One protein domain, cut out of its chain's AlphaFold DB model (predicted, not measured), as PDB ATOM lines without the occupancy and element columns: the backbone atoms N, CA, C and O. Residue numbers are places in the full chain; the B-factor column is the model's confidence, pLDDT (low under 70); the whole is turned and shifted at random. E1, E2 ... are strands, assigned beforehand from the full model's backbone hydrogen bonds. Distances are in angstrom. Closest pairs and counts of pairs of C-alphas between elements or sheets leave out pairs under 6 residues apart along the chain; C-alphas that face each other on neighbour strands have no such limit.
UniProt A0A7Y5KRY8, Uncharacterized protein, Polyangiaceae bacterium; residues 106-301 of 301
ATOM      1  N   CYS A 106      89.319 -27.386  41.880       94.31
ATOM      2  CA  CYS A 106      89.537 -28.170  43.096       94.31
ATOM      3  C   CYS A 106      88.520 -27.802  44.177       94.31
ATOM      4  O   CYS A 106      88.521 -26.688  44.706       94.31
ATOM      5  N   LYS A 107      87.646 -28.759  44.501       94.88
ATOM      6  CA  LYS A 107      86.476 -28.565  45.368       94.88
ATOM      7  C   LYS A 107      86.573 -29.419  46.625       94.88
ATOM      8  O   LYS A 107      87.207 -30.477  46.628       94.88
ATOM      9  N   ASN A 108      85.909 -28.969  47.686       96.31
ATOM     10  CA  ASN A 108      85.728 -29.733  48.923       96.31
ATOM     11  C   ASN A 108      84.257 -30.023  49.266       96.31
ATOM     12  O   ASN A 108      83.977 -30.708  50.251       96.31
ATOM     13  N   PHE A 109      83.326 -29.546  48.439       96.94
ATOM     14  CA  PHE A 109      81.897 -29.795  48.564       96.94
ATOM     15  C   PHE A 109      81.343 -30.362  47.259       96.94
ATOM     16  O   PHE A 109      81.470 -29.759  46.197       96.94
ATOM     17  N   PHE A 110      80.713 -31.529  47.353       96.62
ATOM     18  CA  PHE A 110      80.191 -32.299  46.226       96.62
ATOM     19  C   PHE A 110      78.683 -32.483  46.356       96.62
ATOM     20  O   PHE A 110      78.150 -33.577  46.182       96.62
ATOM     21  N   GLY A 111      77.992 -31.393  46.691       95.38
ATOM     22  CA  GLY A 111      76.543 -31.345  46.817       95.38
ATOM     23  C   GLY A 111      76.007 -32.046  48.063       95.38
ATOM     24  O   GLY A 111      76.731 -32.394  48.997       95.38
ATOM     25  N   ALA A 112      74.695 -32.238  48.073       97.38
ATOM     26  CA  ALA A 112      73.985 -32.872  49.168       97.38
ATOM     27  C   ALA A 112      72.861 -33.764  48.644       97.38
ATOM     28  O   ALA A 112      72.484 -33.687  47.473       97.38
ATOM     29  N   HIS A 113      72.343 -34.620  49.515       96.56
ATOM     30  CA  HIS A 113      71.152 -35.418  49.252       96.56
ATOM     31  C   HIS A 113      70.239 -35.467  50.470       96.56
ATOM     32  O   HIS A 113      70.671 -35.289  51.609       96.56
ATOM     33  N   GLU A 114      68.963 -35.723  50.211       94.50
ATOM     34  CA  GLU A 114      67.952 -35.970  51.233       94.50
ATOM     35  C   GLU A 114      67.245 -37.290  50.903       94.50
ATOM     36  O   GLU A 114      66.458 -37.341  49.946       94.50
ATOM     37  N   PRO A 115      67.490 -38.379  51.657       92.25
ATOM     38  CA  PRO A 115      66.631 -39.548  51.597       92.25
ATOM     39  C   PRO A 115      65.234 -39.184  52.085       92.25
ATOM     40  O   PRO A 115      65.050 -38.383  53.006       92.25
ATOM     41  N   TRP A 116      64.223 -39.811  51.494       88.12
ATOM     42  CA  TRP A 116      62.902 -39.723  52.085       88.12
ATOM     43  C   TRP A 116      62.894 -40.409  53.469       88.12
ATOM     44  O   TRP A 116      63.621 -41.387  53.681       88.12
ATOM     45  N   PRO A 117      62.063 -39.927  54.411       83.62
ATOM     46  CA  PRO A 117      61.824 -40.603  55.682       83.62
ATOM     47  C   PRO A 117      61.367 -42.050  55.474       83.62
ATOM     48  O   PRO A 117      60.801 -42.367  54.437       83.62
ATOM     49  N   ALA A 118      61.517 -42.930  56.467       81.44
ATOM     50  CA  ALA A 118      61.171 -44.355  56.330       81.44
ATOM     51  C   ALA A 118      59.724 -44.621  55.851       81.44
ATOM     52  O   ALA A 118      59.435 -45.659  55.258       81.44
ATOM     53  N   GLU A 119      58.816 -43.681  56.105       82.56
ATOM     54  CA  GLU A 119      57.415 -43.694  55.695       82.56
ATOM     55  C   GLU A 119      57.212 -43.458  54.186       82.56
ATOM     56  O   GLU A 119      56.189 -43.864  53.633       82.56
ATOM     57  N   CYS A 120      58.189 -42.846  53.514       83.75
ATOM     58  CA  CYS A 120      58.252 -42.655  52.071       83.75
ATOM     59  C   CYS A 120      59.543 -43.294  51.549       83.75
ATOM     60  O   CYS A 120      60.632 -42.803  51.779       83.75
ATOM     61  N   ALA A 121      59.478 -44.414  50.833       80.25
ATOM     62  CA  ALA A 121      60.712 -45.003  50.315       80.25
ATOM     63  C   ALA A 121      61.277 -44.165  49.153       80.25
ATOM     64  O   ALA A 121      60.555 -43.855  48.205       80.25
ATOM     65  N   GLY A 122      62.578 -43.868  49.185       86.94
ATOM     66  CA  GLY A 122      63.309 -43.307  48.049       86.94
ATOM     67  C   GLY A 122      64.160 -42.096  48.407       86.94
ATOM     68  O   GLY A 122      64.624 -41.953  49.534       86.94
ATOM     69  N   CYS A 123      64.362 -41.236  47.415       90.62
ATOM     70  CA  CYS A 123      65.199 -40.052  47.501       90.62
ATOM     71  C   CYS A 123      64.343 -38.807  47.253       90.62
ATOM     72  O   CYS A 123      63.704 -38.724  46.203       90.62
ATOM     73  N   SER A 124      64.298 -37.890  48.222       89.75
ATOM     74  CA  SER A 124      63.638 -36.584  48.077       89.75
ATOM     75  C   SER A 124      64.422 -35.736  47.089       89.75
ATOM     76  O   SER A 124      63.900 -35.313  46.059       89.75
ATOM     77  N   GLN A 125      65.722 -35.610  47.353       93.06
ATOM     78  CA  GLN A 125      66.647 -34.862  46.525       93.06
ATOM     79  C   GLN A 125      67.921 -35.684  46.350       93.06
ATOM     80  O   GLN A 125      68.658 -35.910  47.307       93.06
ATOM     81  N   ALA A 126      68.171 -36.148  45.124       95.62
ATOM     82  CA  ALA A 126      69.396 -36.869  44.793       95.62
ATOM     83  C   ALA A 126      70.587 -35.913  44.728       95.62
ATOM     84  O   ALA A 126      70.448 -34.760  44.300       95.62
ATOM     85  N   ASN A 127      71.757 -36.425  45.106       96.31
ATOM     86  CA  ASN A 127      73.013 -35.728  44.917       96.31
ATOM     87  C   ASN A 127      73.338 -35.671  43.417       96.31
ATOM     88  O   ASN A 127      73.217 -36.659  42.692       96.31
ATOM     89  N   VAL A 128      73.741 -34.494  42.936       93.44
ATOM     90  CA  VAL A 128      73.997 -34.250  41.507       93.44
ATOM     91  C   VAL A 128      75.189 -35.046  40.957       93.44
ATOM     92  O   VAL A 128      75.199 -35.385  39.777       93.44
ATOM     93  N   TYR A 129      76.166 -35.374  41.801       94.44
ATOM     94  CA  TYR A 129      77.394 -36.065  41.417       94.44
ATOM     95  C   TYR A 129      77.238 -37.588  41.397       94.44
ATOM     96  O   TYR A 129      77.812 -38.248  40.532       94.44
ATOM     97  N   SER A 130      76.473 -38.162  42.328       95.44
ATOM     98  CA  SER A 130      76.207 -39.609  42.358       95.44
ATOM     99  C   SER A 130      74.960 -40.006  41.562       95.44
ATOM    100  O   SER A 130      74.872 -41.132  41.076       95.44
ATOM    101  N   GLY A 131      74.001 -39.091  41.397       94.81
ATOM    102  CA  GLY A 131      72.706 -39.367  40.773       94.81
ATOM    103  C   GLY A 131      71.732 -40.131  41.677       94.81
ATOM    104  O   GLY A 131      70.672 -40.549  41.207       94.81
ATOM    105  N   ASP A 132      72.060 -40.312  42.957       95.50
ATOM    106  CA  ASP A 132      71.242 -41.016  43.944       95.50
ATOM    107  C   ASP A 132      71.326 -40.365  45.342       95.50
ATOM    108  O   ASP A 132      71.834 -39.256  45.509       95.50
ATOM    109  N   CYS A 133      70.765 -41.030  46.355       95.56
ATOM    110  CA  CYS A 133      70.789 -40.582  47.752       95.56
ATOM    111  C   CYS A 133      72.043 -41.062  48.497       95.56
ATOM    112  O   CYS A 133      71.963 -41.639  49.583       95.56
ATOM    113  N   THR A 134      73.204 -40.893  47.872       96.88
ATOM    114  CA  THR A 134      74.504 -41.195  48.470       96.88
ATOM    115  C   THR A 134      75.539 -40.157  48.062       96.88
ATOM    116  O   THR A 134      75.375 -39.447  47.065       96.88
ATOM    117  N   CYS A 135      76.625 -40.069  48.825       97.81
ATOM    118  CA  CYS A 135      77.783 -39.287  48.419       97.81
ATOM    119  C   CYS A 135      78.655 -40.040  47.403       97.81
ATOM    120  O   CYS A 135      78.777 -41.266  47.482       97.81
ATOM    121  N   PRO A 136      79.329 -39.321  46.484       97.19
ATOM    122  CA  PRO A 136      80.387 -39.907  45.667       97.19
ATOM    123  C   PRO A 136      81.436 -40.613  46.535       97.19
ATOM    124  O   PRO A 136      81.765 -40.140  47.617       97.19
ATOM    125  N   SER A 137      82.011 -41.716  46.044       95.94
ATOM    126  CA  SER A 137      82.913 -42.582  46.837       95.94
ATOM    127  C   SER A 137      84.170 -41.908  47.413       95.94
ATOM    128  O   SER A 137      84.780 -42.442  48.335       95.94
ATOM    129  N   TYR A 138      84.568 -40.760  46.864       94.81
ATOM    130  CA  TYR A 138      85.707 -39.958  47.319       94.81
ATOM    131  C   TYR A 138      85.318 -38.869  48.333       94.81
ATOM    132  O   TYR A 138      86.198 -38.228  48.904       94.81
ATOM    133  N   ALA A 139      84.020 -38.648  48.559       97.12
ATOM    134  CA  ALA A 139      83.496 -37.717  49.547       97.12
ATOM    135  C   ALA A 139      82.997 -38.474  50.785       97.12
ATOM    136  O   ALA A 139      82.522 -39.607  50.714       97.12
ATOM    137  N   THR A 140      83.098 -37.825  51.938       97.06
ATOM    138  CA  THR A 140      82.527 -38.291  53.200       97.06
ATOM    139  C   THR A 140      81.182 -37.613  53.423       97.06
ATOM    140  O   THR A 140      81.018 -36.428  53.143       97.06
ATOM    141  N   GLU A 141      80.212 -38.362  53.936       97.88
ATOM    142  CA  GLU A 141      78.911 -37.808  54.291       97.88
ATOM    143  C   GLU A 141      78.947 -37.172  55.686       97.88
ATOM    144  O   GLU A 141      79.280 -37.828  56.675       97.88
ATOM    145  N   LEU A 142      78.560 -35.901  55.765       97.94
ATOM    146  CA  LEU A 142      78.184 -35.218  56.994       97.94
ATOM    147  C   LEU A 142      76.659 -35.259  57.125       97.94
ATOM    148  O   LEU A 142      75.942 -34.544  56.424       97.94
ATOM    149  N   THR A 143      76.169 -36.106  58.023       97.75
ATOM    150  CA  THR A 143      74.736 -36.319  58.236       97.75
ATOM    151  C   THR A 143      74.173 -35.294  59.222       97.75
ATOM    152  O   THR A 143      74.517 -35.305  60.403       97.75
ATOM    153  N   LEU A 144      73.270 -34.435  58.754       97.19
ATOM    154  CA  LEU A 144      72.522 -33.477  59.569       97.19
ATOM    155  C   LEU A 144      71.112 -34.010  59.819       97.19
ATOM    156  O   LEU A 144      70.441 -34.470  58.897       97.19
ATOM    157  N   HIS A 145      70.645 -33.951  61.062       94.94
ATOM    158  CA  HIS A 145      69.322 -34.447  61.433       94.94
ATOM    159  C   HIS A 145      68.266 -33.373  61.216       94.94
ATOM    160  O   HIS A 145      68.460 -32.229  61.629       94.94
ATOM    161  N   LEU A 146      67.128 -33.745  60.637       93.88
ATOM    162  CA  LEU A 146      66.022 -32.822  60.406       93.88
ATOM    163  C   LEU A 146      64.673 -33.547  60.378       93.88
ATOM    164  O   LEU A 146      64.579 -34.772  60.488       93.88
ATOM    165  N   GLN A 147      63.606 -32.774  60.247       92.31
ATOM    166  CA  GLN A 147      62.278 -33.270  59.930       92.31
ATOM    167  C   GLN A 147      61.846 -32.742  58.574       92.31
ATOM    168  O   GLN A 147      62.023 -31.558  58.302       92.31
ATOM    169  N   SER A 148      61.237 -33.613  57.779       88.75
ATOM    170  CA  SER A 148      60.738 -33.309  56.440       88.75
ATOM    171  C   SER A 148      59.281 -33.754  56.315       88.75
ATOM    172  O   SER A 148      58.809 -34.640  57.045       88.75
ATOM    173  N   ASP A 149      58.557 -33.110  55.407       81.62
ATOM    174  CA  ASP A 149      57.193 -33.434  55.028       81.62
ATOM    175  C   ASP A 149      57.175 -34.051  53.623       81.62
ATOM    176  O   ASP A 149      57.232 -33.380  52.596       81.62
ATOM    177  N   CYS A 150      57.085 -35.377  53.563       73.94
ATOM    178  CA  CYS A 150      56.948 -36.057  52.281       73.94
ATOM    179  C   CYS A 150      55.581 -35.743  51.630       73.94
ATOM    180  O   CYS A 150      54.544 -35.809  52.304       73.94
ATOM    181  N   PRO A 151      55.525 -35.442  50.316       69.62
ATOM    182  CA  PRO A 151      54.274 -35.186  49.616       69.62
ATOM    183  C   PRO A 151      53.280 -36.345  49.754       69.62
ATOM    184  O   PRO A 151      53.575 -37.493  49.428       69.62
ATOM    185  N   GLY A 152      52.059 -36.036  50.190       66.38
ATOM    186  CA  GLY A 152      50.962 -37.008  50.251       66.38
ATOM    187  C   GLY A 152      50.864 -37.813  51.549       66.38
ATOM    188  O   GLY A 152      49.894 -38.560  51.701       66.38
ATOM    189  N   VAL A 153      51.774 -37.622  52.510       65.88
ATOM    190  CA  VAL A 153      51.603 -38.119  53.883       65.88
ATOM    191  C   VAL A 153      51.317 -36.954  54.839       65.88
ATOM    192  O   VAL A 153      52.021 -35.952  54.821       65.88
ATOM    193  N   PRO A 154      50.298 -37.045  55.713       63.34
ATOM    194  CA  PRO A 154      49.969 -35.978  56.664       63.34
ATOM    195  C   PRO A 154      50.942 -35.916  57.857       63.34
ATOM    196  O   PRO A 154      50.579 -35.431  58.929       63.34
ATOM    197  N   MET A 155      52.148 -36.479  57.728       64.12
ATOM    198  CA  MET A 155      53.023 -36.779  58.856       64.12
ATOM    199  C   MET A 155      54.380 -36.101  58.713       64.12
ATOM    200  O   MET A 155      55.053 -36.235  57.698       64.12
ATOM    201  N   ARG A 156      54.777 -35.421  59.792       84.25
ATOM    202  CA  ARG A 156      56.144 -34.963  60.045       84.25
ATOM    203  C   ARG A 156      56.994 -36.178  60.373       84.25
ATOM    204  O   ARG A 156      56.719 -36.872  61.366       84.25
ATOM    205  N   ALA A 157      58.006 -36.426  59.562       87.56
ATOM    206  CA  ALA A 157      58.861 -37.582  59.732       87.56
ATOM    207  C   ALA A 157      60.320 -37.156  59.878       87.56
ATOM    208  O   ALA A 157      60.767 -36.160  59.309       87.56
ATOM    209  N   ALA A 158      61.044 -37.897  60.714       90.31
ATOM    210  CA  ALA A 158      62.466 -37.678  60.902       90.31
ATOM    211  C   ALA A 158      63.208 -38.152  59.650       90.31
ATOM    212  O   ALA A 158      62.967 -39.260  59.172       90.31
ATOM    213  N   THR A 159      64.113 -37.327  59.145       92.62
ATOM    214  CA  THR A 159      65.035 -37.696  58.072       92.62
ATOM    215  C   THR A 159      66.376 -36.987  58.282       92.62
ATOM    216  O   THR A 159      66.669 -36.482  59.373       92.62
ATOM    217  N   THR A 160      67.230 -37.004  57.270       95.00
ATOM    218  CA  THR A 160      68.572 -36.442  57.301       95.00
ATOM    219  C   THR A 160      68.875 -35.675  56.024       95.00
ATOM    220  O   THR A 160      68.422 -36.060  54.952       95.00
ATOM    221  N   LEU A 161      69.705 -34.643  56.132       96.88
ATOM    222  CA  LEU A 161      70.400 -34.028  55.003       96.88
ATOM    223  C   LEU A 161      71.850 -34.512  55.029       96.88
ATOM    224  O   LEU A 161      72.564 -34.258  55.998       96.88
ATOM    225  N   GLY A 162      72.275 -35.226  53.991       97.88
ATOM    226  CA  GLY A 162      73.659 -35.656  53.823       97.88
ATOM    227  C   GLY A 162      74.433 -34.632  53.005       97.88
ATOM    228  O   GLY A 162      74.167 -34.484  51.814       97.88
ATOM    229  N   LEU A 163      75.389 -33.931  53.618       98.19
ATOM    230  CA  LEU A 163      76.328 -33.067  52.896       98.19
ATOM    231  C   LEU A 163      77.559 -33.880  52.492       98.19
ATOM    232  O   LEU A 163      78.178 -34.522  53.337       98.19
ATOM    233  N   CYS A 164      77.937 -33.841  51.218       98.06
ATOM    234  CA  CYS A 164      79.063 -34.613  50.706       98.06
ATOM    235  C   CYS A 164      80.318 -33.751  50.683       98.06
ATOM    236  O   CYS A 164      80.470 -32.877  49.830       98.06
ATOM    237  N   VAL A 165      81.209 -33.991  51.642       97.50
ATOM    238  CA  VAL A 165      82.373 -33.147  51.916       97.50
ATOM    239  C   VAL A 165      83.660 -33.957  51.844       97.50
ATOM    240  O   VAL A 165      83.696 -35.136  52.195       97.50
ATOM    241  N   THR A 166      84.743 -33.343  51.396       97.81
ATOM    242  CA  THR A 166      86.094 -33.895  51.566       97.81
ATOM    243  C   THR A 166      86.772 -33.207  52.753       97.81
ATOM    244  O   THR A 166      86.131 -32.445  53.467       97.81
ATOM    245  N   SER A 167      88.049 -33.488  53.026       96.81
ATOM    246  CA  SER A 167      88.764 -32.910  54.176       96.81
ATOM    247  C   SER A 167      89.491 -31.592  53.871       96.81
ATOM    248  O   SER A 167      90.266 -31.131  54.705       96.81
ATOM    249  N   GLY A 168      89.323 -31.038  52.669       95.00
ATOM    250  CA  GLY A 168      90.030 -29.841  52.214       95.00
ATOM    251  C   GLY A 168      89.532 -28.587  52.922       95.00
ATOM    252  O   GLY A 168      88.325 -28.354  52.989       95.00
ATOM    253  N   VAL A 169      90.460 -27.782  53.440       95.31
ATOM    254  CA  VAL A 169      90.197 -26.471  54.050       95.31
ATOM    255  C   VAL A 169      91.332 -25.537  53.661       95.31
ATOM    256  O   VAL A 169      92.496 -25.862  53.881       95.31
ATOM    257  N   SER A 170      90.991 -24.376  53.117       94.00
ATOM    258  CA  SER A 170      91.928 -23.296  52.804       94.00
ATOM    259  C   SER A 170      91.201 -21.954  52.941       94.00
ATOM    260  O   SER A 170      89.972 -21.914  52.999       94.00
ATOM    261  N   THR A 171      91.940 -20.846  52.957       90.88
ATOM    262  CA  THR A 171      91.349 -19.498  52.903       90.88
ATOM    263  C   THR A 171      90.789 -19.132  51.530       90.88
ATOM    264  O   THR A 171      90.064 -18.146  51.424       90.88
ATOM    265  N   ASP A 172      91.105 -19.919  50.502       91.38
ATOM    266  CA  ASP A 172      90.666 -19.693  49.124       91.38
ATOM    267  C   ASP A 172      89.451 -20.562  48.763       91.38
ATOM    268  O   ASP A 172      88.874 -20.419  47.687       91.38
ATOM    269  N   ALA A 173      89.030 -21.455  49.665       94.12
ATOM    270  CA  ALA A 173      87.798 -22.215  49.534       94.12
ATOM    271  C   ALA A 173      86.579 -21.374  49.946       94.12
ATOM    272  O   ALA A 173      86.607 -20.635  50.933       94.12
ATOM    273  N   ASP A 174      85.481 -21.540  49.212       94.38
ATOM    274  CA  ASP A 174      84.194 -20.888  49.471       94.38
ATOM    275  C   ASP A 174      83.329 -21.642  50.498       94.38
ATOM    276  O   ASP A 174      82.448 -21.044  51.119       94.38
ATOM    277  N   PHE A 175      83.614 -22.929  50.737       96.88
ATOM    278  CA  PHE A 175      82.922 -23.780  51.707       96.88
ATOM    279  C   PHE A 175      83.822 -24.233  52.862       96.88
ATOM    280  O   PHE A 175      84.846 -24.886  52.663       96.88
ATOM    281  N   GLY A 176      83.385 -23.947  54.088       97.00
ATOM    282  CA  GLY A 176      84.073 -24.274  55.342       97.00
ATOM    283  C   GLY A 176      83.396 -25.370  56.155       97.00
ATOM    284  O   GLY A 176      83.689 -25.528  57.340       97.00
ATOM    285  N   GLY A 177      82.462 -26.114  55.561       97.31
ATOM    286  CA  GLY A 177      81.744 -27.186  56.244       97.31
ATOM    287  C   GLY A 177      80.431 -26.721  56.861       97.31
ATOM    288  O   GLY A 177      79.901 -25.651  56.556       97.31
ATOM    289  N   ALA A 178      79.886 -27.563  57.730       98.31
ATOM    290  CA  ALA A 178      78.631 -27.296  58.410       98.31
ATOM    291  C   ALA A 178      78.615 -27.935  59.793       98.31
ATOM    292  O   ALA A 178      79.344 -28.890  60.051       98.31
ATOM    293  N   TYR A 179      77.754 -27.442  60.669       98.44
ATOM    294  CA  TYR A 179      77.479 -28.069  61.955       98.44
ATOM    295  C   TYR A 179      76.019 -27.873  62.353       98.44
ATOM    296  O   TYR A 179      75.277 -27.108  61.736       98.44
ATOM    297  N   GLN A 180      75.605 -28.581  63.398       98.12
ATOM    298  CA  GLN A 180      74.243 -28.553  63.904       98.12
ATOM    299  C   GLN A 180      74.226 -28.351  65.414       98.12
ATOM    300  O   GLN A 180      74.863 -29.106  66.155       98.12
ATOM    301  N   VAL A 181      73.446 -27.369  65.863       97.56
ATOM    302  CA  VAL A 181      73.251 -27.055  67.282       97.56
ATOM    303  C   VAL A 181      71.779 -27.084  67.660       97.56
ATOM    304  O   VAL A 181      70.935 -26.558  66.944       97.56
ATOM    305  N   ASP A 182      71.465 -27.668  68.807       96.69
ATOM    306  CA  ASP A 182      70.111 -27.667  69.349       96.69
ATOM    307  C   ASP A 182      69.841 -26.451  70.226       96.69
ATOM    308  O   ASP A 182      70.742 -25.882  70.842       96.69
ATOM    309  N   ASP A 183      68.565 -26.104  70.373       94.81
ATOM    310  CA  ASP A 183      68.161 -25.028  71.282       94.81
ATOM    311  C   ASP A 183      68.484 -25.348  72.745       94.81
ATOM    312  O   ASP A 183      68.815 -24.458  73.531       94.81
ATOM    313  N   GLY A 184      68.392 -26.625  73.122       91.56
ATOM    314  CA  GLY A 184      68.644 -27.091  74.481       91.56
ATOM    315  C   GLY A 184      70.031 -27.699  74.663       91.56
ATOM    316  O   GLY A 184      70.604 -28.304  73.759       91.56
ATOM    317  N   VAL A 185      70.554 -27.572  75.880       90.50
ATOM    318  CA  VAL A 185      71.809 -28.208  76.296       90.50
ATOM    319  C   VAL A 185      71.610 -29.705  76.529       90.50
ATOM    320  O   VAL A 185      70.582 -30.127  77.056       90.50
ATOM    321  N   ASP A 186      72.611 -30.495  76.140       85.81
ATOM    322  CA  ASP A 186      72.720 -31.937  76.396       85.81
ATOM    323  C   ASP A 186      71.478 -32.771  76.009       85.81
ATOM    324  O   ASP A 186      71.137 -33.777  76.640       85.81
ATOM    325  N   LEU A 187      70.796 -32.358  74.934       88.56
ATOM    326  CA  LEU A 187      69.616 -33.041  74.411       88.56
ATOM    327  C   LEU A 187      69.995 -34.302  73.628       88.56
ATOM    328  O   LEU A 187      70.322 -34.257  72.441       88.56
ATOM    329  N   CYS A 188      69.875 -35.453  74.291       87.88
ATOM    330  CA  CYS A 188      69.809 -36.776  73.665       87.88
ATOM    331  C   CYS A 188      70.834 -37.003  72.545       87.88
ATOM    332  O   CYS A 188      70.476 -37.237  71.387       87.88
ATOM    333  N   GLY A 189      72.112 -36.914  72.913       81.12
ATOM    334  CA  GLY A 189      73.252 -37.093  72.013       81.12
ATOM    335  C   GLY A 189      73.987 -35.797  71.677       81.12
ATOM    336  O   GLY A 189      75.141 -35.870  71.268       81.12
ATOM    337  N   ALA A 190      73.380 -34.630  71.904       88.25
ATOM    338  CA  ALA A 190      74.096 -33.362  71.819       88.25
ATOM    339  C   ALA A 190      75.015 -33.156  73.037       88.25
ATOM    340  O   ALA A 190      74.670 -33.559  74.146       88.25
ATOM    341  N   THR A 191      76.161 -32.504  72.837       90.12
ATOM    342  CA  THR A 191      77.077 -32.082  73.914       90.12
ATOM    343  C   THR A 191      77.173 -30.566  73.919       90.12
ATOM    344  O   THR A 191      77.590 -29.988  72.919       90.12
ATOM    345  N   ALA A 192      76.788 -29.910  75.018       86.31
ATOM    346  CA  ALA A 192      76.779 -28.446  75.114       86.31
ATOM    347  C   ALA A 192      76.069 -27.776  73.913       86.31
ATOM    348  O   ALA A 192      76.570 -26.808  73.354       86.31
ATOM    349  N   GLN A 193      74.916 -28.335  73.511       93.94
ATOM    350  CA  GLN A 193      74.099 -27.996  72.325       93.94
ATOM    351  C   GLN A 193      74.614 -28.531  70.986       93.94
ATOM    352  O   GLN A 193      73.836 -28.619  70.044       93.94
ATOM    353  N   CYS A 194      75.876 -28.943  70.879       96.75
ATOM    354  CA  CYS A 194      76.434 -29.455  69.632       96.75
ATOM    355  C   CYS A 194      75.903 -30.857  69.315       96.75
ATOM    356  O   CYS A 194      76.274 -31.821  69.987       96.75
ATOM    357  N   ARG A 195      75.033 -30.966  68.305       95.19
ATOM    358  CA  ARG A 195      74.461 -32.237  67.834       95.19
ATOM    359  C   ARG A 195      75.339 -32.894  66.777       95.19
ATOM    360  O   ARG A 195      75.599 -34.088  66.866       95.19
ATOM    361  N   VAL A 196      75.780 -32.117  65.791       97.56
ATOM    362  CA  VAL A 196      76.677 -32.577  64.726       97.56
ATOM    363  C   VAL A 196      77.806 -31.568  64.605       97.56
ATOM    364  O   VAL A 196      77.557 -30.398  64.333       97.56
ATOM    365  N   GLY A 197      79.038 -32.008  64.842       97.88
ATOM    366  CA  GLY A 197      80.221 -31.163  64.716       97.88
ATOM    367  C   GLY A 197      80.667 -30.999  63.265       97.88
ATOM    368  O   GLY A 197      80.429 -31.874  62.435       97.88
ATOM    369  N   ASN A 198      81.363 -29.902  62.974       98.19
ATOM    370  CA  ASN A 198      81.938 -29.653  61.661       98.19
ATOM    371  C   ASN A 198      83.254 -30.432  61.488       98.19
ATOM    372  O   ASN A 198      84.229 -30.109  62.177       98.19
ATOM    373  N   PRO A 199      83.343 -31.409  60.567       97.56
ATOM    374  CA  PRO A 199      84.567 -32.183  60.360       97.56
ATOM    375  C   PRO A 199      85.752 -31.312  59.919       97.56
ATOM    376  O   PRO A 199      86.892 -31.628  60.255       97.56
ATOM    377  N   LEU A 200      85.493 -30.180  59.255       96.88
ATOM    378  CA  LEU A 200      86.514 -29.222  58.819       96.88
ATOM    379  C   LEU A 200      87.019 -28.316  59.954       96.88
ATOM    380  O   LEU A 200      88.055 -27.674  59.821       96.88
ATOM    381  N   ALA A 201      86.327 -28.310  61.097       96.81
ATOM    382  CA  ALA A 201      86.719 -27.610  62.318       96.81
ATOM    383  C   ALA A 201      86.993 -28.598  63.470       96.81
ATOM    384  O   ALA A 201      86.669 -28.333  64.628       96.81
ATOM    385  N   GLY A 202      87.531 -29.784  63.164       95.69
ATOM    386  CA  GLY A 202      87.882 -30.780  64.183       95.69
ATOM    387  C   GLY A 202      86.677 -31.357  64.936       95.69
ATOM    388  O   GLY A 202      86.793 -31.698  66.112       95.69
ATOM    389  N   ASN A 203      85.523 -31.464  64.271       95.88
ATOM    390  CA  ASN A 203      84.232 -31.880  64.835       95.88
ATOM    391  C   ASN A 203      83.699 -30.958  65.944       95.88
ATOM    392  O   ASN A 203      82.899 -31.380  66.780       95.88
ATOM    393  N   MET A 204      84.106 -29.690  65.952       96.31
ATOM    394  CA  MET A 204      83.504 -28.665  66.803       96.31
ATOM    395  C   MET A 204      82.256 -28.075  66.138       96.31
ATOM    396  O   MET A 204      82.181 -27.988  64.915       96.31
ATOM    397  N   CYS A 205      81.289 -27.601  66.926       97.06
ATOM    398  CA  CYS A 205      80.202 -26.762  66.413       97.06
ATOM    399  C   CYS A 205      80.683 -25.321  66.202       97.06
ATOM    400  O   CYS A 205      80.322 -24.409  66.942       97.06
ATOM    401  N   ALA A 206      81.576 -25.162  65.230       97.38
ATOM    402  CA  ALA A 206      82.193 -23.905  64.846       97.38
ATOM    403  C   ALA A 206      82.561 -23.930  63.355       97.38
ATOM    404  O   ALA A 206      82.678 -24.994  62.737       97.38
ATOM    405  N   CYS A 207      82.766 -22.743  62.791       97.88
ATOM    406  CA  CYS A 207      83.392 -22.603  61.483       97.88
ATOM    407  C   CYS A 207      84.922 -22.612  61.618       97.88
ATOM    408  O   CYS A 207      85.427 -22.157  62.650       97.88
ATOM    409  N   PRO A 208      85.663 -23.125  60.618       97.00
ATOM    410  CA  PRO A 208      87.111 -22.984  60.577       97.00
ATOM    411  C   PRO A 208      87.505 -21.505  60.448       97.00
ATOM    412  O   PRO A 208      86.705 -20.668  60.017       97.00
ATOM    413  N   ASP A 209      88.749 -21.183  60.795       94.56
ATOM    414  CA  ASP A 209      89.281 -19.831  60.623       94.56
ATOM    415  C   ASP A 209      89.189 -19.398  59.149       94.56
ATOM    416  O   ASP A 209      89.496 -20.170  58.243       94.56
ATOM    417  N   GLY A 210      88.750 -18.158  58.906       92.44
ATOM    418  CA  GLY A 210      88.521 -17.623  57.556       92.44
ATOM    419  C   GLY A 210      87.092 -17.787  57.024       92.44
ATOM    420  O   GLY A 210      86.736 -17.115  56.063       92.44
ATOM    421  N   PHE A 211      86.238 -18.577  57.683       95.69
ATOM    422  CA  PHE A 211      84.849 -18.812  57.264       95.69
ATOM    423  C   PHE A 211      83.849 -18.085  58.171       95.69
ATOM    424  O   PHE A 211      83.089 -18.701  58.922       95.69
ATOM    425  N   ALA A 212      83.894 -16.751  58.154       89.38
ATOM    426  CA  ALA A 212      83.081 -15.910  59.035       89.38
ATOM    427  C   ALA A 212      81.632 -15.713  58.548       89.38
ATOM    428  O   ALA A 212      80.780 -15.293  59.336       89.38
ATOM    429  N   ASP A 213      81.330 -16.042  57.290       92.69
ATOM    430  CA  ASP A 213      80.022 -15.825  56.663       92.69
ATOM    431  C   ASP A 213      79.054 -16.974  56.983       92.69
ATOM    432  O   ASP A 213      78.541 -17.668  56.103       92.69
ATOM    433  N   ALA A 214      78.845 -17.215  58.278       94.81
ATOM    434  CA  ALA A 214      78.016 -18.303  58.776       94.81
ATOM    435  C   ALA A 214      76.527 -18.075  58.459       94.81
ATOM    436  O   ALA A 214      75.923 -17.084  58.875       94.81
ATOM    437  N   ILE A 215      75.911 -19.040  57.780       97.69
ATOM    438  CA  ILE A 215      74.493 -19.027  57.414       97.69
ATOM    439  C   ILE A 215      73.751 -19.955  58.370       97.69
ATOM    440  O   ILE A 215      73.958 -21.166  58.349       97.69
ATOM    441  N   THR A 216      72.889 -19.389  59.211       97.88
ATOM    442  CA  THR A 216      72.109 -20.151  60.196       97.88
ATOM    443  C   THR A 216      70.711 -20.418  59.659       97.88
ATOM    444  O   THR A 216      69.946 -19.484  59.438       97.88
ATOM    445  N   LEU A 217      70.375 -21.690  59.476       97.50
ATOM    446  CA  LEU A 217      69.114 -22.164  58.923       97.50
ATOM    447  C   LEU A 217      68.346 -22.919  60.004       97.50
ATOM    448  O   LEU A 217      68.881 -23.809  60.673       97.50
ATOM    449  N   ARG A 218      67.082 -22.553  60.192       96.62
ATOM    450  CA  ARG A 218      66.239 -23.116  61.243       96.62
ATOM    451  C   ARG A 218      65.709 -24.484  60.828       96.62
ATOM    452  O   ARG A 218      65.305 -24.644  59.682       96.62
ATOM    453  N   SER A 219      65.636 -25.436  61.756       95.88
ATOM    454  CA  SER A 219      64.957 -26.717  61.536       95.88
ATOM    455  C   SER A 219      64.393 -27.296  62.843       95.88
ATOM    456  O   SER A 219      64.598 -26.749  63.929       95.88
ATOM    457  N   ILE A 220      63.692 -28.421  62.736       95.38
ATOM    458  CA  ILE A 220      63.219 -29.250  63.845       95.38
ATOM    459  C   ILE A 220      63.857 -30.630  63.729       95.38
ATOM    460  O   ILE A 220      63.939 -31.194  62.640       95.38
ATOM    461  N   VAL A 221      64.244 -31.216  64.860       94.12
ATOM    462  CA  VAL A 221      64.662 -32.622  64.941       94.12
ATOM    463  C   VAL A 221      63.723 -33.423  65.812       94.12
ATOM    464  O   VAL A 221      63.143 -32.908  66.767       94.12
ATOM    465  N   ARG A 222      63.629 -34.722  65.519       92.69
ATOM    466  CA  ARG A 222      63.087 -35.705  66.455       92.69
ATOM    467  C   ARG A 222      64.231 -36.303  67.268       92.69
ATOM    468  O   ARG A 222      65.140 -36.900  66.696       92.69
ATOM    469  N   LEU A 223      64.187 -36.153  68.588       92.12
ATOM    470  CA  LEU A 223      65.212 -36.668  69.484       92.12
ATOM    471  C   LEU A 223      65.228 -38.206  69.470       92.12
ATOM    472  O   LEU A 223      64.174 -38.835  69.583       92.12
ATOM    473  N   PRO A 224      66.411 -38.840  69.388       88.62
ATOM    474  CA  PRO A 224      66.516 -40.297  69.283       88.62
ATOM    475  C   PRO A 224      66.169 -41.038  70.585       88.62
ATOM    476  O   PRO A 224      65.893 -42.232  70.556       88.62
ATOM    477  N   CYS A 225      66.205 -40.354  71.730       90.88
ATOM    478  CA  CYS A 225      66.002 -40.957  73.049       90.88
ATOM    479  C   CYS A 225      64.524 -41.204  73.392       90.88
ATOM    480  O   CYS A 225      64.200 -42.207  74.023       90.88
ATOM    481  N   ASP A 226      63.641 -40.280  73.014       92.31
ATOM    482  CA  ASP A 226      62.249 -40.238  73.466       92.31
ATOM    483  C   ASP A 226      61.263 -39.859  72.351       92.31
ATOM    484  O   ASP A 226      60.052 -39.862  72.567       92.31
ATOM    485  N   GLY A 227      61.764 -39.563  71.147       89.94
ATOM    486  CA  GLY A 227      60.948 -39.179  70.002       89.94
ATOM    487  C   GLY A 227      60.325 -37.787  70.110       89.94
ATOM    488  O   GLY A 227      59.481 -37.455  69.276       89.94
ATOM    489  N   THR A 228      60.702 -36.979  71.105       92.06
ATOM    490  CA  THR A 228      60.216 -35.600  71.228       92.06
ATOM    491  C   THR A 228      60.809 -34.711  70.142       92.06
ATOM    492  O   THR A 228      61.847 -35.015  69.556       92.06
ATOM    493  N   GLU A 229      60.116 -33.623  69.820       93.06
ATOM    494  CA  GLU A 229      60.545 -32.668  68.799       93.06
ATOM    495  C   GLU A 229      61.202 -31.467  69.480       93.06
ATOM    496  O   GLU A 229      60.670 -30.947  70.463       93.06
ATOM    497  N   THR A 230      62.351 -31.031  68.970       94.19
ATOM    498  CA  THR A 230      63.048 -29.841  69.471       94.19
ATOM    499  C   THR A 230      63.588 -29.005  68.321       94.19
ATOM    500  O   THR A 230      63.856 -29.520  67.232       94.19
ATOM    501  N   GLY A 231      63.740 -27.709  68.573       95.38
ATOM    502  CA  GLY A 231      64.359 -26.791  67.636       95.38
ATOM    503  C   GLY A 231      65.860 -27.023  67.518       95.38
ATOM    504  O   GLY A 231      66.548 -27.356  68.488       95.38
ATOM    505  N   THR A 232      66.360 -26.851  66.302       96.94
ATOM    506  CA  THR A 232      67.776 -26.967  65.965       96.94
ATOM    507  C   THR A 232      68.139 -25.885  64.953       96.94
ATOM    508  O   THR A 232      67.276 -25.348  64.253       96.94
ATOM    509  N   ASN A 233      69.423 -25.585  64.837       97.56
ATOM    510  CA  ASN A 233      69.963 -24.743  63.785       97.56
ATOM    511  C   ASN A 233      71.052 -25.505  63.038       97.56
ATOM    512  O   ASN A 233      71.973 -26.053  63.646       97.56
ATOM    513  N   ILE A 234      70.939 -25.507  61.716       98.12
ATOM    514  CA  ILE A 234      71.991 -25.937  60.803       98.12
ATOM    515  C   ILE A 234      72.798 -24.693  60.460       98.12
ATOM    516  O   ILE A 234      72.233 -23.697  60.013       98.12
ATOM    517  N   VAL A 235      74.107 -24.744  60.665       98.38
ATOM    518  CA  VAL A 235      75.001 -23.640  60.323       98.38
ATOM    519  C   VAL A 235      75.920 -24.078  59.199       98.38
ATOM    520  O   VAL A 235      76.651 -25.055  59.348       98.38
ATOM    521  N   LEU A 236      75.878 -23.353  58.085       98.25
ATOM    522  CA  LEU A 236      76.773 -23.531  56.944       98.25
ATOM    523  C   LEU A 236      77.861 -22.461  57.003       98.25
ATOM    524  O   LEU A 236      77.560 -21.277  57.153       98.25
ATOM    525  N   CYS A 237      79.115 -22.875  56.894       97.88
ATOM    526  CA  CYS A 237      80.268 -21.990  56.967       97.88
ATOM    527  C   CYS A 237      80.699 -21.611  55.552       97.88
ATOM    528  O   CYS A 237      81.118 -22.479  54.789       97.88
ATOM    529  N   GLY A 238      80.585 -20.331  55.201       96.00
ATOM    530  CA  GLY A 238      81.007 -19.811  53.902       96.00
ATOM    531  C   GLY A 238      82.122 -18.772  54.012       96.00
ATOM    532  O   GLY A 238      82.433 -18.293  55.105       96.00
ATOM    533  N   ASN A 239      82.707 -18.430  52.864       95.31
ATOM    534  CA  ASN A 239      83.715 -17.380  52.727       95.31
ATOM    535  C   ASN A 239      83.441 -16.522  51.478       95.31
ATOM    536  O   ASN A 239      83.739 -16.930  50.358       95.31
ATOM    537  N   GLN A 240      82.880 -15.325  51.663       93.12
ATOM    538  CA  GLN A 240      82.523 -14.388  50.585       93.12
ATOM    539  C   GLN A 240      83.723 -13.789  49.862       93.12
ATOM    540  O   GLN A 240      83.573 -13.226  48.778       93.12
ATOM    541  N   SER A 241      84.903 -13.871  50.476       92.12
ATOM    542  CA  SER A 241      86.133 -13.352  49.885       92.12
ATOM    543  C   SER A 241      86.769 -14.350  48.916       92.12
ATOM    544  O   SER A 241      87.596 -13.945  48.101       92.12
ATOM    545  N   ALA A 242      86.382 -15.628  48.982       91.12
ATOM    546  CA  ALA A 242      86.845 -16.663  48.069       91.12
ATOM    547  C   ALA A 242      86.063 -16.646  46.739       91.12
ATOM    548  O   ALA A 242      84.861 -16.359  46.723       91.12
ATOM    549  N   PRO A 243      86.710 -16.980  45.608       87.69
ATOM    550  CA  PRO A 243      86.011 -17.250  44.357       87.69
ATOM    551  C   PRO A 243      85.041 -18.429  44.501       87.69
ATOM    552  O   PRO A 243      85.337 -19.402  45.191       87.69
ATOM    553  N   PHE A 244      83.912 -18.384  43.787       87.38
ATOM    554  CA  PHE A 244      82.996 -19.523  43.738       87.38
ATOM    555  C   PHE A 244      83.665 -20.727  43.071       87.38
ATOM    556  O   PHE A 244      83.977 -20.695  41.880       87.38
ATOM    557  N   ALA A 245      83.831 -21.796  43.839       87.00
ATOM    558  CA  ALA A 245      84.406 -23.060  43.409       87.00
ATOM    559  C   ALA A 245      83.455 -24.234  43.673       87.00
ATOM    560  O   ALA A 245      83.447 -25.190  42.903       87.00
ATOM    561  N   ALA A 246      82.623 -24.174  44.714       87.50
ATOM    562  CA  ALA A 246      81.703 -25.256  45.064       87.50
ATOM    563  C   ALA A 246      80.403 -24.794  45.749       87.50
ATOM    564  O   ALA A 246      79.368 -25.451  45.593       87.50
ATOM    565  N   PHE A 247      80.427 -23.683  46.489       92.88
ATOM    566  CA  PHE A 247      79.356 -23.247  47.381       92.88
ATOM    567  C   PHE A 247      79.023 -21.759  47.197       92.88
ATOM    568  O   PHE A 247      79.747 -20.866  47.619       92.88
ATOM    569  N   GLY A 248      77.859 -21.496  46.602       91.88
ATOM    570  CA  GLY A 248      77.299 -20.162  46.367       91.88
ATOM    571  C   GLY A 248      76.503 -19.578  47.534       91.88
ATOM    572  O   GLY A 248      75.659 -18.702  47.324       91.88
ATOM    573  N   GLY A 249      76.679 -20.117  48.738       95.31
ATOM    574  CA  GLY A 249      75.846 -19.810  49.893       95.31
ATOM    575  C   GLY A 249      74.544 -20.615  49.941       95.31
ATOM    576  O   GLY A 249      74.358 -21.627  49.257       95.31
ATOM    577  N   ALA A 250      73.642 -20.167  50.805       97.94
ATOM    578  CA  ALA A 250      72.379 -20.829  51.085       97.94
ATOM    579  C   ALA A 250      71.340 -19.830  51.594       97.94
ATOM    580  O   ALA A 250      71.694 -18.785  52.137       97.94
ATOM    581  N   TYR A 251      70.064 -20.169  51.453       98.25
ATOM    582  CA  TYR A 251      68.954 -19.392  52.001       98.25
ATOM    583  C   TYR A 251      67.834 -20.303  52.502       98.25
ATOM    584  O   TYR A 251      67.830 -21.513  52.259       98.25
ATOM    585  N   GLN A 252      66.879 -19.713  53.218       97.88
ATOM    586  CA  GLN A 252      65.715 -20.418  53.739       97.88
ATOM    587  C   GLN A 252      64.419 -19.747  53.315       97.88
ATOM    588  O   GLN A 252      64.248 -18.538  53.508       97.88
ATOM    589  N   PHE A 253      63.500 -20.559  52.795       96.31
ATOM    590  CA  PHE A 253      62.227 -20.107  52.263       96.31
ATOM    591  C   PHE A 253      61.060 -20.843  52.931       96.31
ATOM    592  O   PHE A 253      60.959 -22.061  52.858       96.31
ATOM    593  N   ASP A 254      60.179 -20.116  53.602       94.38
ATOM    594  CA  ASP A 254      58.984 -20.654  54.242       94.38
ATOM    595  C   ASP A 254      57.823 -20.765  53.248       94.38
ATOM    596  O   ASP A 254      57.666 -19.947  52.336       94.38
ATOM    597  N   ASP A 255      56.938 -21.741  53.472       91.12
ATOM    598  CA  ASP A 255      55.734 -21.931  52.648       91.12
ATOM    599  C   ASP A 255      54.693 -20.811  52.843       91.12
ATOM    600  O   ASP A 255      53.762 -20.664  52.047       91.12
ATOM    601  N   PHE A 256      54.835 -20.018  53.909       86.94
ATOM    602  CA  PHE A 256      53.912 -18.954  54.294       86.94
ATOM    603  C   PHE A 256      54.626 -17.604  54.394       86.94
ATOM    604  O   PHE A 256      55.792 -17.530  54.760       86.94
ATOM    605  N   GLU A 257      53.891 -16.529  54.101       86.00
ATOM    606  CA  GLU A 257      54.386 -15.153  54.189       86.00
ATOM    607  C   GLU A 257      54.729 -14.744  55.642       86.00
ATOM    608  O   GLU A 257      53.909 -14.972  56.543       86.00
ATOM    609  N   PRO A 258      55.878 -14.074  55.875       85.38
ATOM    610  CA  PRO A 258      56.903 -13.728  54.885       85.38
ATOM    611  C   PRO A 258      57.726 -14.952  54.464       85.38
ATOM    612  O   PRO A 258      58.277 -15.654  55.306       85.38
ATOM    613  N   ASN A 259      57.844 -15.180  53.153       91.75
ATOM    614  CA  ASN A 259      58.465 -16.403  52.658       91.75
ATOM    615  C   ASN A 259      59.988 -16.421  52.817       91.75
ATOM    616  O   ASN A 259      60.562 -17.476  53.031       91.75
ATOM    617  N   CYS A 260      60.677 -15.282  52.724       96.56
ATOM    618  CA  CYS A 260      62.129 -15.269  52.898       96.56
ATOM    619  C   CYS A 260      62.490 -15.199  54.385       96.56
ATOM    620  O   CYS A 260      62.411 -14.130  54.993       96.56
ATOM    621  N   ARG A 261      62.882 -16.336  54.970       94.88
ATOM    622  CA  ARG A 261      63.256 -16.425  56.389       94.88
ATOM    623  C   ARG A 261      64.715 -16.050  56.619       94.88
ATOM    624  O   ARG A 261      65.019 -15.305  57.547       94.88
ATOM    625  N   VAL A 262      65.610 -16.592  55.797       97.38
ATOM    626  CA  VAL A 262      67.057 -16.351  55.873       97.38
ATOM    627  C   VAL A 262      67.536 -16.032  54.472       97.38
ATOM    628  O   VAL A 262      67.427 -16.878  53.592       97.38
ATOM    629  N   ALA A 263      68.045 -14.821  54.263       97.56
ATOM    630  CA  ALA A 263      68.614 -14.414  52.985       97.56
ATOM    631  C   ALA A 263      70.000 -15.039  52.769       97.56
ATOM    632  O   ALA A 263      70.742 -15.253  53.729       97.56
ATOM    633  N   ASN A 264      70.363 -15.275  51.509       97.31
ATOM    634  CA  ASN A 264      71.713 -15.679  51.144       97.31
ATOM    635  C   ASN A 264      72.661 -14.484  51.321       97.31
ATOM    636  O   ASN A 264      72.454 -13.456  50.670       97.31
ATOM    637  N   PRO A 265      73.721 -14.589  52.141       95.31
ATOM    638  CA  PRO A 265      74.645 -13.483  52.366       95.31
ATOM    639  C   PRO A 265      75.332 -12.940  51.100       95.31
ATOM    640  O   PRO A 265      75.715 -11.775  51.093       95.31
ATOM    641  N   TRP A 266      75.452 -13.734  50.027       94.12
ATOM    642  CA  TRP A 266      76.068 -13.307  48.761       94.12
ATOM    643  C   TRP A 266      75.157 -12.436  47.899       94.12
ATOM    644  O   TRP A 266      75.642 -11.660  47.077       94.12
ATOM    645  N   THR A 267      73.841 -12.584  48.039       95.75
ATOM    646  CA  THR A 267      72.861 -11.840  47.236       95.75
ATOM    647  C   THR A 267      72.099 -10.814  48.065       95.75
ATOM    648  O   THR A 267      71.587  -9.846  47.513       95.75
ATOM    649  N   GLY A 268      72.037 -10.999  49.386       95.81
ATOM    650  CA  GLY A 268      71.189 -10.222  50.285       95.81
ATOM    651  C   GLY A 268      69.708 -10.612  50.230       95.81
ATOM    652  O   GLY A 268      68.916 -10.021  50.956       95.81
ATOM    653  N   ASP A 269      69.346 -11.624  49.432       96.75
ATOM    654  CA  ASP A 269      67.972 -12.061  49.170       96.75
ATOM    655  C   ASP A 269      67.842 -13.595  49.252       96.75
ATOM    656  O   ASP A 269      68.830 -14.326  49.308       96.75
ATOM    657  N   CYS A 270      66.615 -14.126  49.211       97.25
ATOM    658  CA  CYS A 270      66.371 -15.569  49.064       97.25
ATOM    659  C   CYS A 270      66.558 -16.033  47.611       97.25
ATOM    660  O   CYS A 270      65.617 -16.474  46.952       97.25
ATOM    661  N   THR A 271      67.774 -15.855  47.096       97.38
ATOM    662  CA  THR A 271      68.165 -16.230  45.735       97.38
ATOM    663  C   THR A 271      69.600 -16.744  45.701       97.38
ATOM    664  O   THR A 271      70.430 -16.390  46.546       97.38
ATOM    665  N   CYS A 272      69.902 -17.563  44.696       96.88
ATOM    666  CA  CYS A 272      71.263 -17.991  44.409       96.88
ATOM    667  C   CYS A 272      72.023 -16.965  43.554       96.88
ATOM    668  O   CYS A 272      71.427 -16.358  42.657       96.88
ATOM    669  N   PRO A 273      73.332 -16.769  43.798       95.56
ATOM    670  CA  PRO A 273      74.159 -15.912  42.962       95.56
ATOM    671  C   PRO A 273      74.248 -16.468  41.536       95.56
ATOM    672  O   PRO A 273      74.146 -17.677  41.298       95.56
ATOM    673  N   ALA A 274      74.447 -15.577  40.566       93.56
ATOM    674  CA  ALA A 274      74.577 -15.962  39.165       93.56
ATOM    675  C   ALA A 274      75.711 -16.983  38.967       93.56
ATOM    676  O   ALA A 274      76.773 -16.866  39.571       93.56
ATOM    677  N   GLY A 275      75.480 -17.970  38.100       90.31
ATOM    678  CA  GLY A 275      76.430 -19.056  37.845       90.31
ATOM    679  C   GLY A 275      76.251 -20.277  38.746       90.31
ATOM    680  O   GLY A 275      76.846 -21.302  38.453       90.31
ATOM    681  N   THR A 276      75.393 -20.205  39.768       93.62
ATOM    682  CA  THR A 276      75.053 -21.346  40.633       93.62
ATOM    683  C   THR A 276      73.638 -21.865  40.365       93.62
ATOM    684  O   THR A 276      72.798 -21.187  39.766       93.62
ATOM    685  N   VAL A 277      73.378 -23.095  40.796       94.38
ATOM    686  CA  VAL A 277      72.115 -23.820  40.681       94.38
ATOM    687  C   VAL A 277      71.486 -23.946  42.064       94.38
ATOM    688  O   VAL A 277      72.123 -24.414  43.005       94.38
ATOM    689  N   ASP A 278      70.214 -23.564  42.164       96.38
ATOM    690  CA  ASP A 278      69.412 -23.725  43.377       96.38
ATOM    691  C   ASP A 278      69.023 -25.197  43.594       96.38
ATOM    692  O   ASP A 278      68.402 -25.833  42.732       96.38
ATOM    693  N   ARG A 279      69.396 -25.744  44.755       95.12
ATOM    694  CA  ARG A 279      69.025 -27.082  45.226       95.12
ATOM    695  C   ARG A 279      68.167 -26.952  46.478       95.12
ATOM    696  O   ARG A 279      68.656 -26.502  47.510       95.12
ATOM    697  N   SER A 280      66.912 -27.388  46.390       95.38
ATOM    698  CA  SER A 280      65.921 -27.254  47.460       95.38
ATOM    699  C   SER A 280      65.727 -28.565  48.225       95.38
ATOM    700  O   SER A 280      65.612 -29.625  47.614       95.38
ATOM    701  N   TYR A 281      65.662 -28.478  49.553       94.31
ATOM    702  CA  TYR A 281      65.474 -29.596  50.480       94.31
ATOM    703  C   TYR A 281      64.328 -29.274  51.437       94.31
ATOM    704  O   TYR A 281      64.270 -28.163  51.979       94.31
ATOM    705  N   ARG A 282      63.406 -30.218  51.646       91.88
ATOM    706  CA  ARG A 282      62.207 -29.977  52.460       91.88
ATOM    707  C   ARG A 282      62.517 -30.107  53.940       91.88
ATOM    708  O   ARG A 282      63.161 -31.055  54.375       91.88
ATOM    709  N   ILE A 283      62.045 -29.140  54.720       92.94
ATOM    710  CA  ILE A 283      62.263 -29.106  56.162       92.94
ATOM    711  C   ILE A 283      61.042 -28.569  56.911       92.94
ATOM    712  O   ILE A 283      60.202 -27.852  56.372       92.94
ATOM    713  N   MET A 284      60.979 -28.876  58.202       92.56
ATOM    714  CA  MET A 284      60.029 -28.281  59.137       92.56
ATOM    715  C   MET A 284      60.722 -27.250  60.023       92.56
ATOM    716  O   MET A 284      61.854 -27.457  60.464       92.56
ATOM    717  N   VAL A 285      60.009 -26.174  60.344       93.81
ATOM    718  CA  VAL A 285      60.462 -25.132  61.274       93.81
ATOM    719  C   VAL A 285      59.385 -24.789  62.284       93.81
ATOM    720  O   VAL A 285      58.190 -24.944  62.027       93.81
ATOM    721  N   ASP A 286      59.800 -24.277  63.433       91.38
ATOM    722  CA  ASP A 286      58.910 -23.591  64.353       91.38
ATOM    723  C   ASP A 286      58.597 -22.167  63.872       91.38
ATOM    724  O   ASP A 286      59.424 -21.410  63.349       91.38
ATOM    725  N   HIS A 287      57.335 -21.804  64.054       87.06
ATOM    726  CA  HIS A 287      56.792 -20.492  63.772       87.06
ATOM    727  C   HIS A 287      55.797 -20.113  64.878       87.06
ATOM    728  O   HIS A 287      55.295 -20.965  65.617       87.06
ATOM    729  N   ALA A 288      55.457 -18.827  64.990       84.69
ATOM    730  CA  ALA A 288      54.490 -18.353  65.984       84.69
ATOM    731  C   ALA A 288      53.105 -19.024  65.846       84.69
ATOM    732  O   ALA A 288      52.362 -19.133  66.818       84.69
ATOM    733  N   ALA A 289      52.771 -19.492  64.640       83.38
ATOM    734  CA  ALA A 289      51.535 -20.213  64.331       83.38
ATOM    735  C   ALA A 289      51.616 -21.738  64.572       83.38
ATOM    736  O   ALA A 289      50.656 -22.449  64.284       83.38
ATOM    737  N   GLY A 290      52.741 -22.244  65.087       87.38
ATOM    738  CA  GLY A 290      53.040 -23.671  65.213       87.38
ATOM    739  C   GLY A 290      54.146 -24.111  64.255       87.38
ATOM    740  O   GLY A 290      54.881 -23.283  63.725       87.38
ATOM    741  N   LEU A 291      54.280 -25.421  64.041       88.94
ATOM    742  CA  LEU A 291      55.236 -25.937  63.061       88.94
ATOM    743  C   LEU A 291      54.710 -25.726  61.642       88.94
ATOM    744  O   LEU A 291      53.554 -26.047  61.358       88.94
ATOM    745  N   VAL A 292      55.567 -25.223  60.763       90.00
ATOM    746  CA  VAL A 292      55.250 -24.952  59.357       90.00
ATOM    747  C   VAL A 292      56.296 -25.588  58.445       90.00
ATOM    748  O   VAL A 292      57.425 -25.844  58.870       90.00
ATOM    749  N   GLY A 293      55.894 -25.861  57.206       91.00
ATOM    750  CA  GLY A 293      56.804 -26.300  56.155       91.00
ATOM    751  C   GLY A 293      57.700 -25.153  55.683       91.00
ATOM    752  O   GLY A 293      57.312 -23.980  55.696       91.00
ATOM    753  N   SER A 294      58.921 -25.509  55.318       93.88
ATOM    754  CA  SER A 294      59.964 -24.612  54.837       93.88
ATOM    755  C   SER A 294      60.890 -25.399  53.906       93.88
ATOM    756  O   SER A 294      60.828 -26.630  53.812       93.88
ATOM    757  N   SER A 295      61.756 -24.699  53.194       94.62
ATOM    758  CA  SER A 295      62.795 -25.293  52.374       94.62
ATOM    759  C   SER A 295      64.142 -24.643  52.639       94.62
ATOM    760  O   SER A 295      64.283 -23.422  52.738       94.62
ATOM    761  N   LEU A 296      65.150 -25.501  52.747       96.19
ATOM    762  CA  LEU A 296      66.551 -25.127  52.751       96.19
ATOM    763  C   LEU A 296      67.040 -25.131  51.305       96.19
ATOM    764  O   LEU A 296      66.820 -26.101  50.585       96.19
ATOM    765  N   HIS A 297      67.700 -24.059  50.891       97.44
ATOM    766  CA  HIS A 297      68.223 -23.909  49.540       97.44
ATOM    767  C   HIS A 297      69.743 -23.807  49.580       97.44
ATOM    768  O   HIS A 297      70.278 -22.922  50.246       97.44
ATOM    769  N   LEU A 298      70.431 -24.711  48.882       97.12
ATOM    770  CA  LEU A 298      71.881 -24.679  48.691       97.12
ATOM    771  C   LEU A 298      72.190 -24.249  47.262       97.12
ATOM    772  O   LEU A 298      71.691 -24.850  46.311       97.12
ATOM    773  N   CYS A 299      73.054 -23.253  47.116       96.12
ATOM    774  CA  CYS A 299      73.511 -22.788  45.818       96.12
ATOM    775  C   CYS A 299      74.803 -23.524  45.462       96.12
ATOM    776  O   CYS A 299      75.826 -23.325  46.114       96.12
ATOM    777  N   THR A 300      74.766 -24.398  44.456       92.06
ATOM    778  CA  THR A 300      75.928 -25.217  44.050       92.06
ATOM    779  C   THR A 300      76.288 -24.963  42.595       92.06
ATOM    780  O   THR A 300      75.425 -24.566  41.817       92.06
ATOM    781  N   LEU A 301      77.538 -25.203  42.205       86.94
ATOM    782  CA  LEU A 301      77.918 -25.230  40.786       86.94
ATOM    783  C   LEU A 301      77.461 -26.522  40.091       86.94
ATOM    784  O   LEU A 301      77.154 -27.506  40.808       86.94
TER     785      LEU A 301
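What this domain is: This is residues 106 to 301 of the 301 residues of an uncharacterized protein of Polyangiaceae bacterium (UniProt A0A7Y5KRY8). Three twisted sheets of four strands stand round one long axis like the sides of a triangle, each partly face to face with the other two. The edge strands E3, E7 and E11 come together in the core, while the short strands E2, E6 and E10 make the opposite edges. The printed part has 196 residues with no named helix and twelve named strands, E1 to E12 in order along the chain; the sheets are antiparallel and run E10 E9 E12 E11, E6 E5 E8 E7 and E2 E1 E4 E3. The class is all strand, with 94 of the 196 residues, under half, in named elements. The whole is compact, with a radius of gyration of the C-alphas of 15.7 A and spans of 43 by 34 by 34 A.

Where its parts are: In the sheet that holds the longest strands, E9 covers residues 247 to 254, E10 residues 260 to 262, E11 residues 277 to 287 and E12 residues 290 to 300. E11 measures 27.9 A from first to last C-alpha and E12 31.2 A; E12 ends with C-alpha 300 at (75.928, -25.217, 44.050). E5, residues 175 to 182, and E6, residues 194 to 196, share a sheet with E7, residues 213 to 222, and E8, residues 229 to 238. E7 is 27.9 A long and begins with C-alpha 213 at (80.022, -15.825, 56.663); E8 is 28.4 A long. The remaining sheet has E1, residues 109 to 115, E2, residues 123 to 125, E3, residues 140 to 149, and E4, residues 156 to 165. C-alpha 109 at (81.897, -29.795, 48.564) begins E1; E3 is 25.9 A long and E4 27.5 A.

How they stand to each other: In the sheet E10 E9 E12 E11, the hairpin E11 and E12 has N 281 and O 296 at 2.8 A, within hydrogen-bond range. E9 and E12 have N 251 and O 297 at 3.0 A, and the hairpin E9 and E10 has N 252 and O 262 at 2.9 A. E11 bends by 65 degrees at residue 284. This sheet and the sheet E6 E5 E8 E7 are face to face, 10.1 A centre to centre over the parts that face each other; the closest C-alphas of E7 and E11 are those of Ser 219 and Val 285, 4.8 A apart. There, E8 and E7 have N 217 and O 234 at 2.8 A, E5 and E8 have N 179 and O 235 at 2.9 A, and E6 and E5 have N 180 and O 196 at 2.8 A. The sheet E2 E1 E4 E3 is face to face with both: the closest C-alphas of E3 and E11 are those of Ser 148 and Ile 283, 4.5 A apart, and those of E3 and E7 are Leu 146 and Val 221, 4.7 A apart. The three form a stack of sheets, sheets that are face to face in turn. E3 bends by 64 degrees at residue 146. E4 and E3 have N 144 and O 161 at 2.9 A, E1 and E4 have N 113 and O 162 at 2.9 A, and E2 and E1 have N 124 and O 114 at 2.8 A. Pairing of E1 is staggered, with E4 over residues 109 to 113 and with E2 over residues 114 to 115. E2 and E10 are apart.

The domain as a whole: The C-alphas farthest apart are those of Pro 154 and Thr 171, at 44.7 A. The printed part has no cut and ends at Leu 301, the chain's last residue. The links E2 to E3, E5 to E6, E6 to E7 and E10 to E11 are long. The mean pLDDT of the printed part is 92.8, and residues 151 to 155 are under 70.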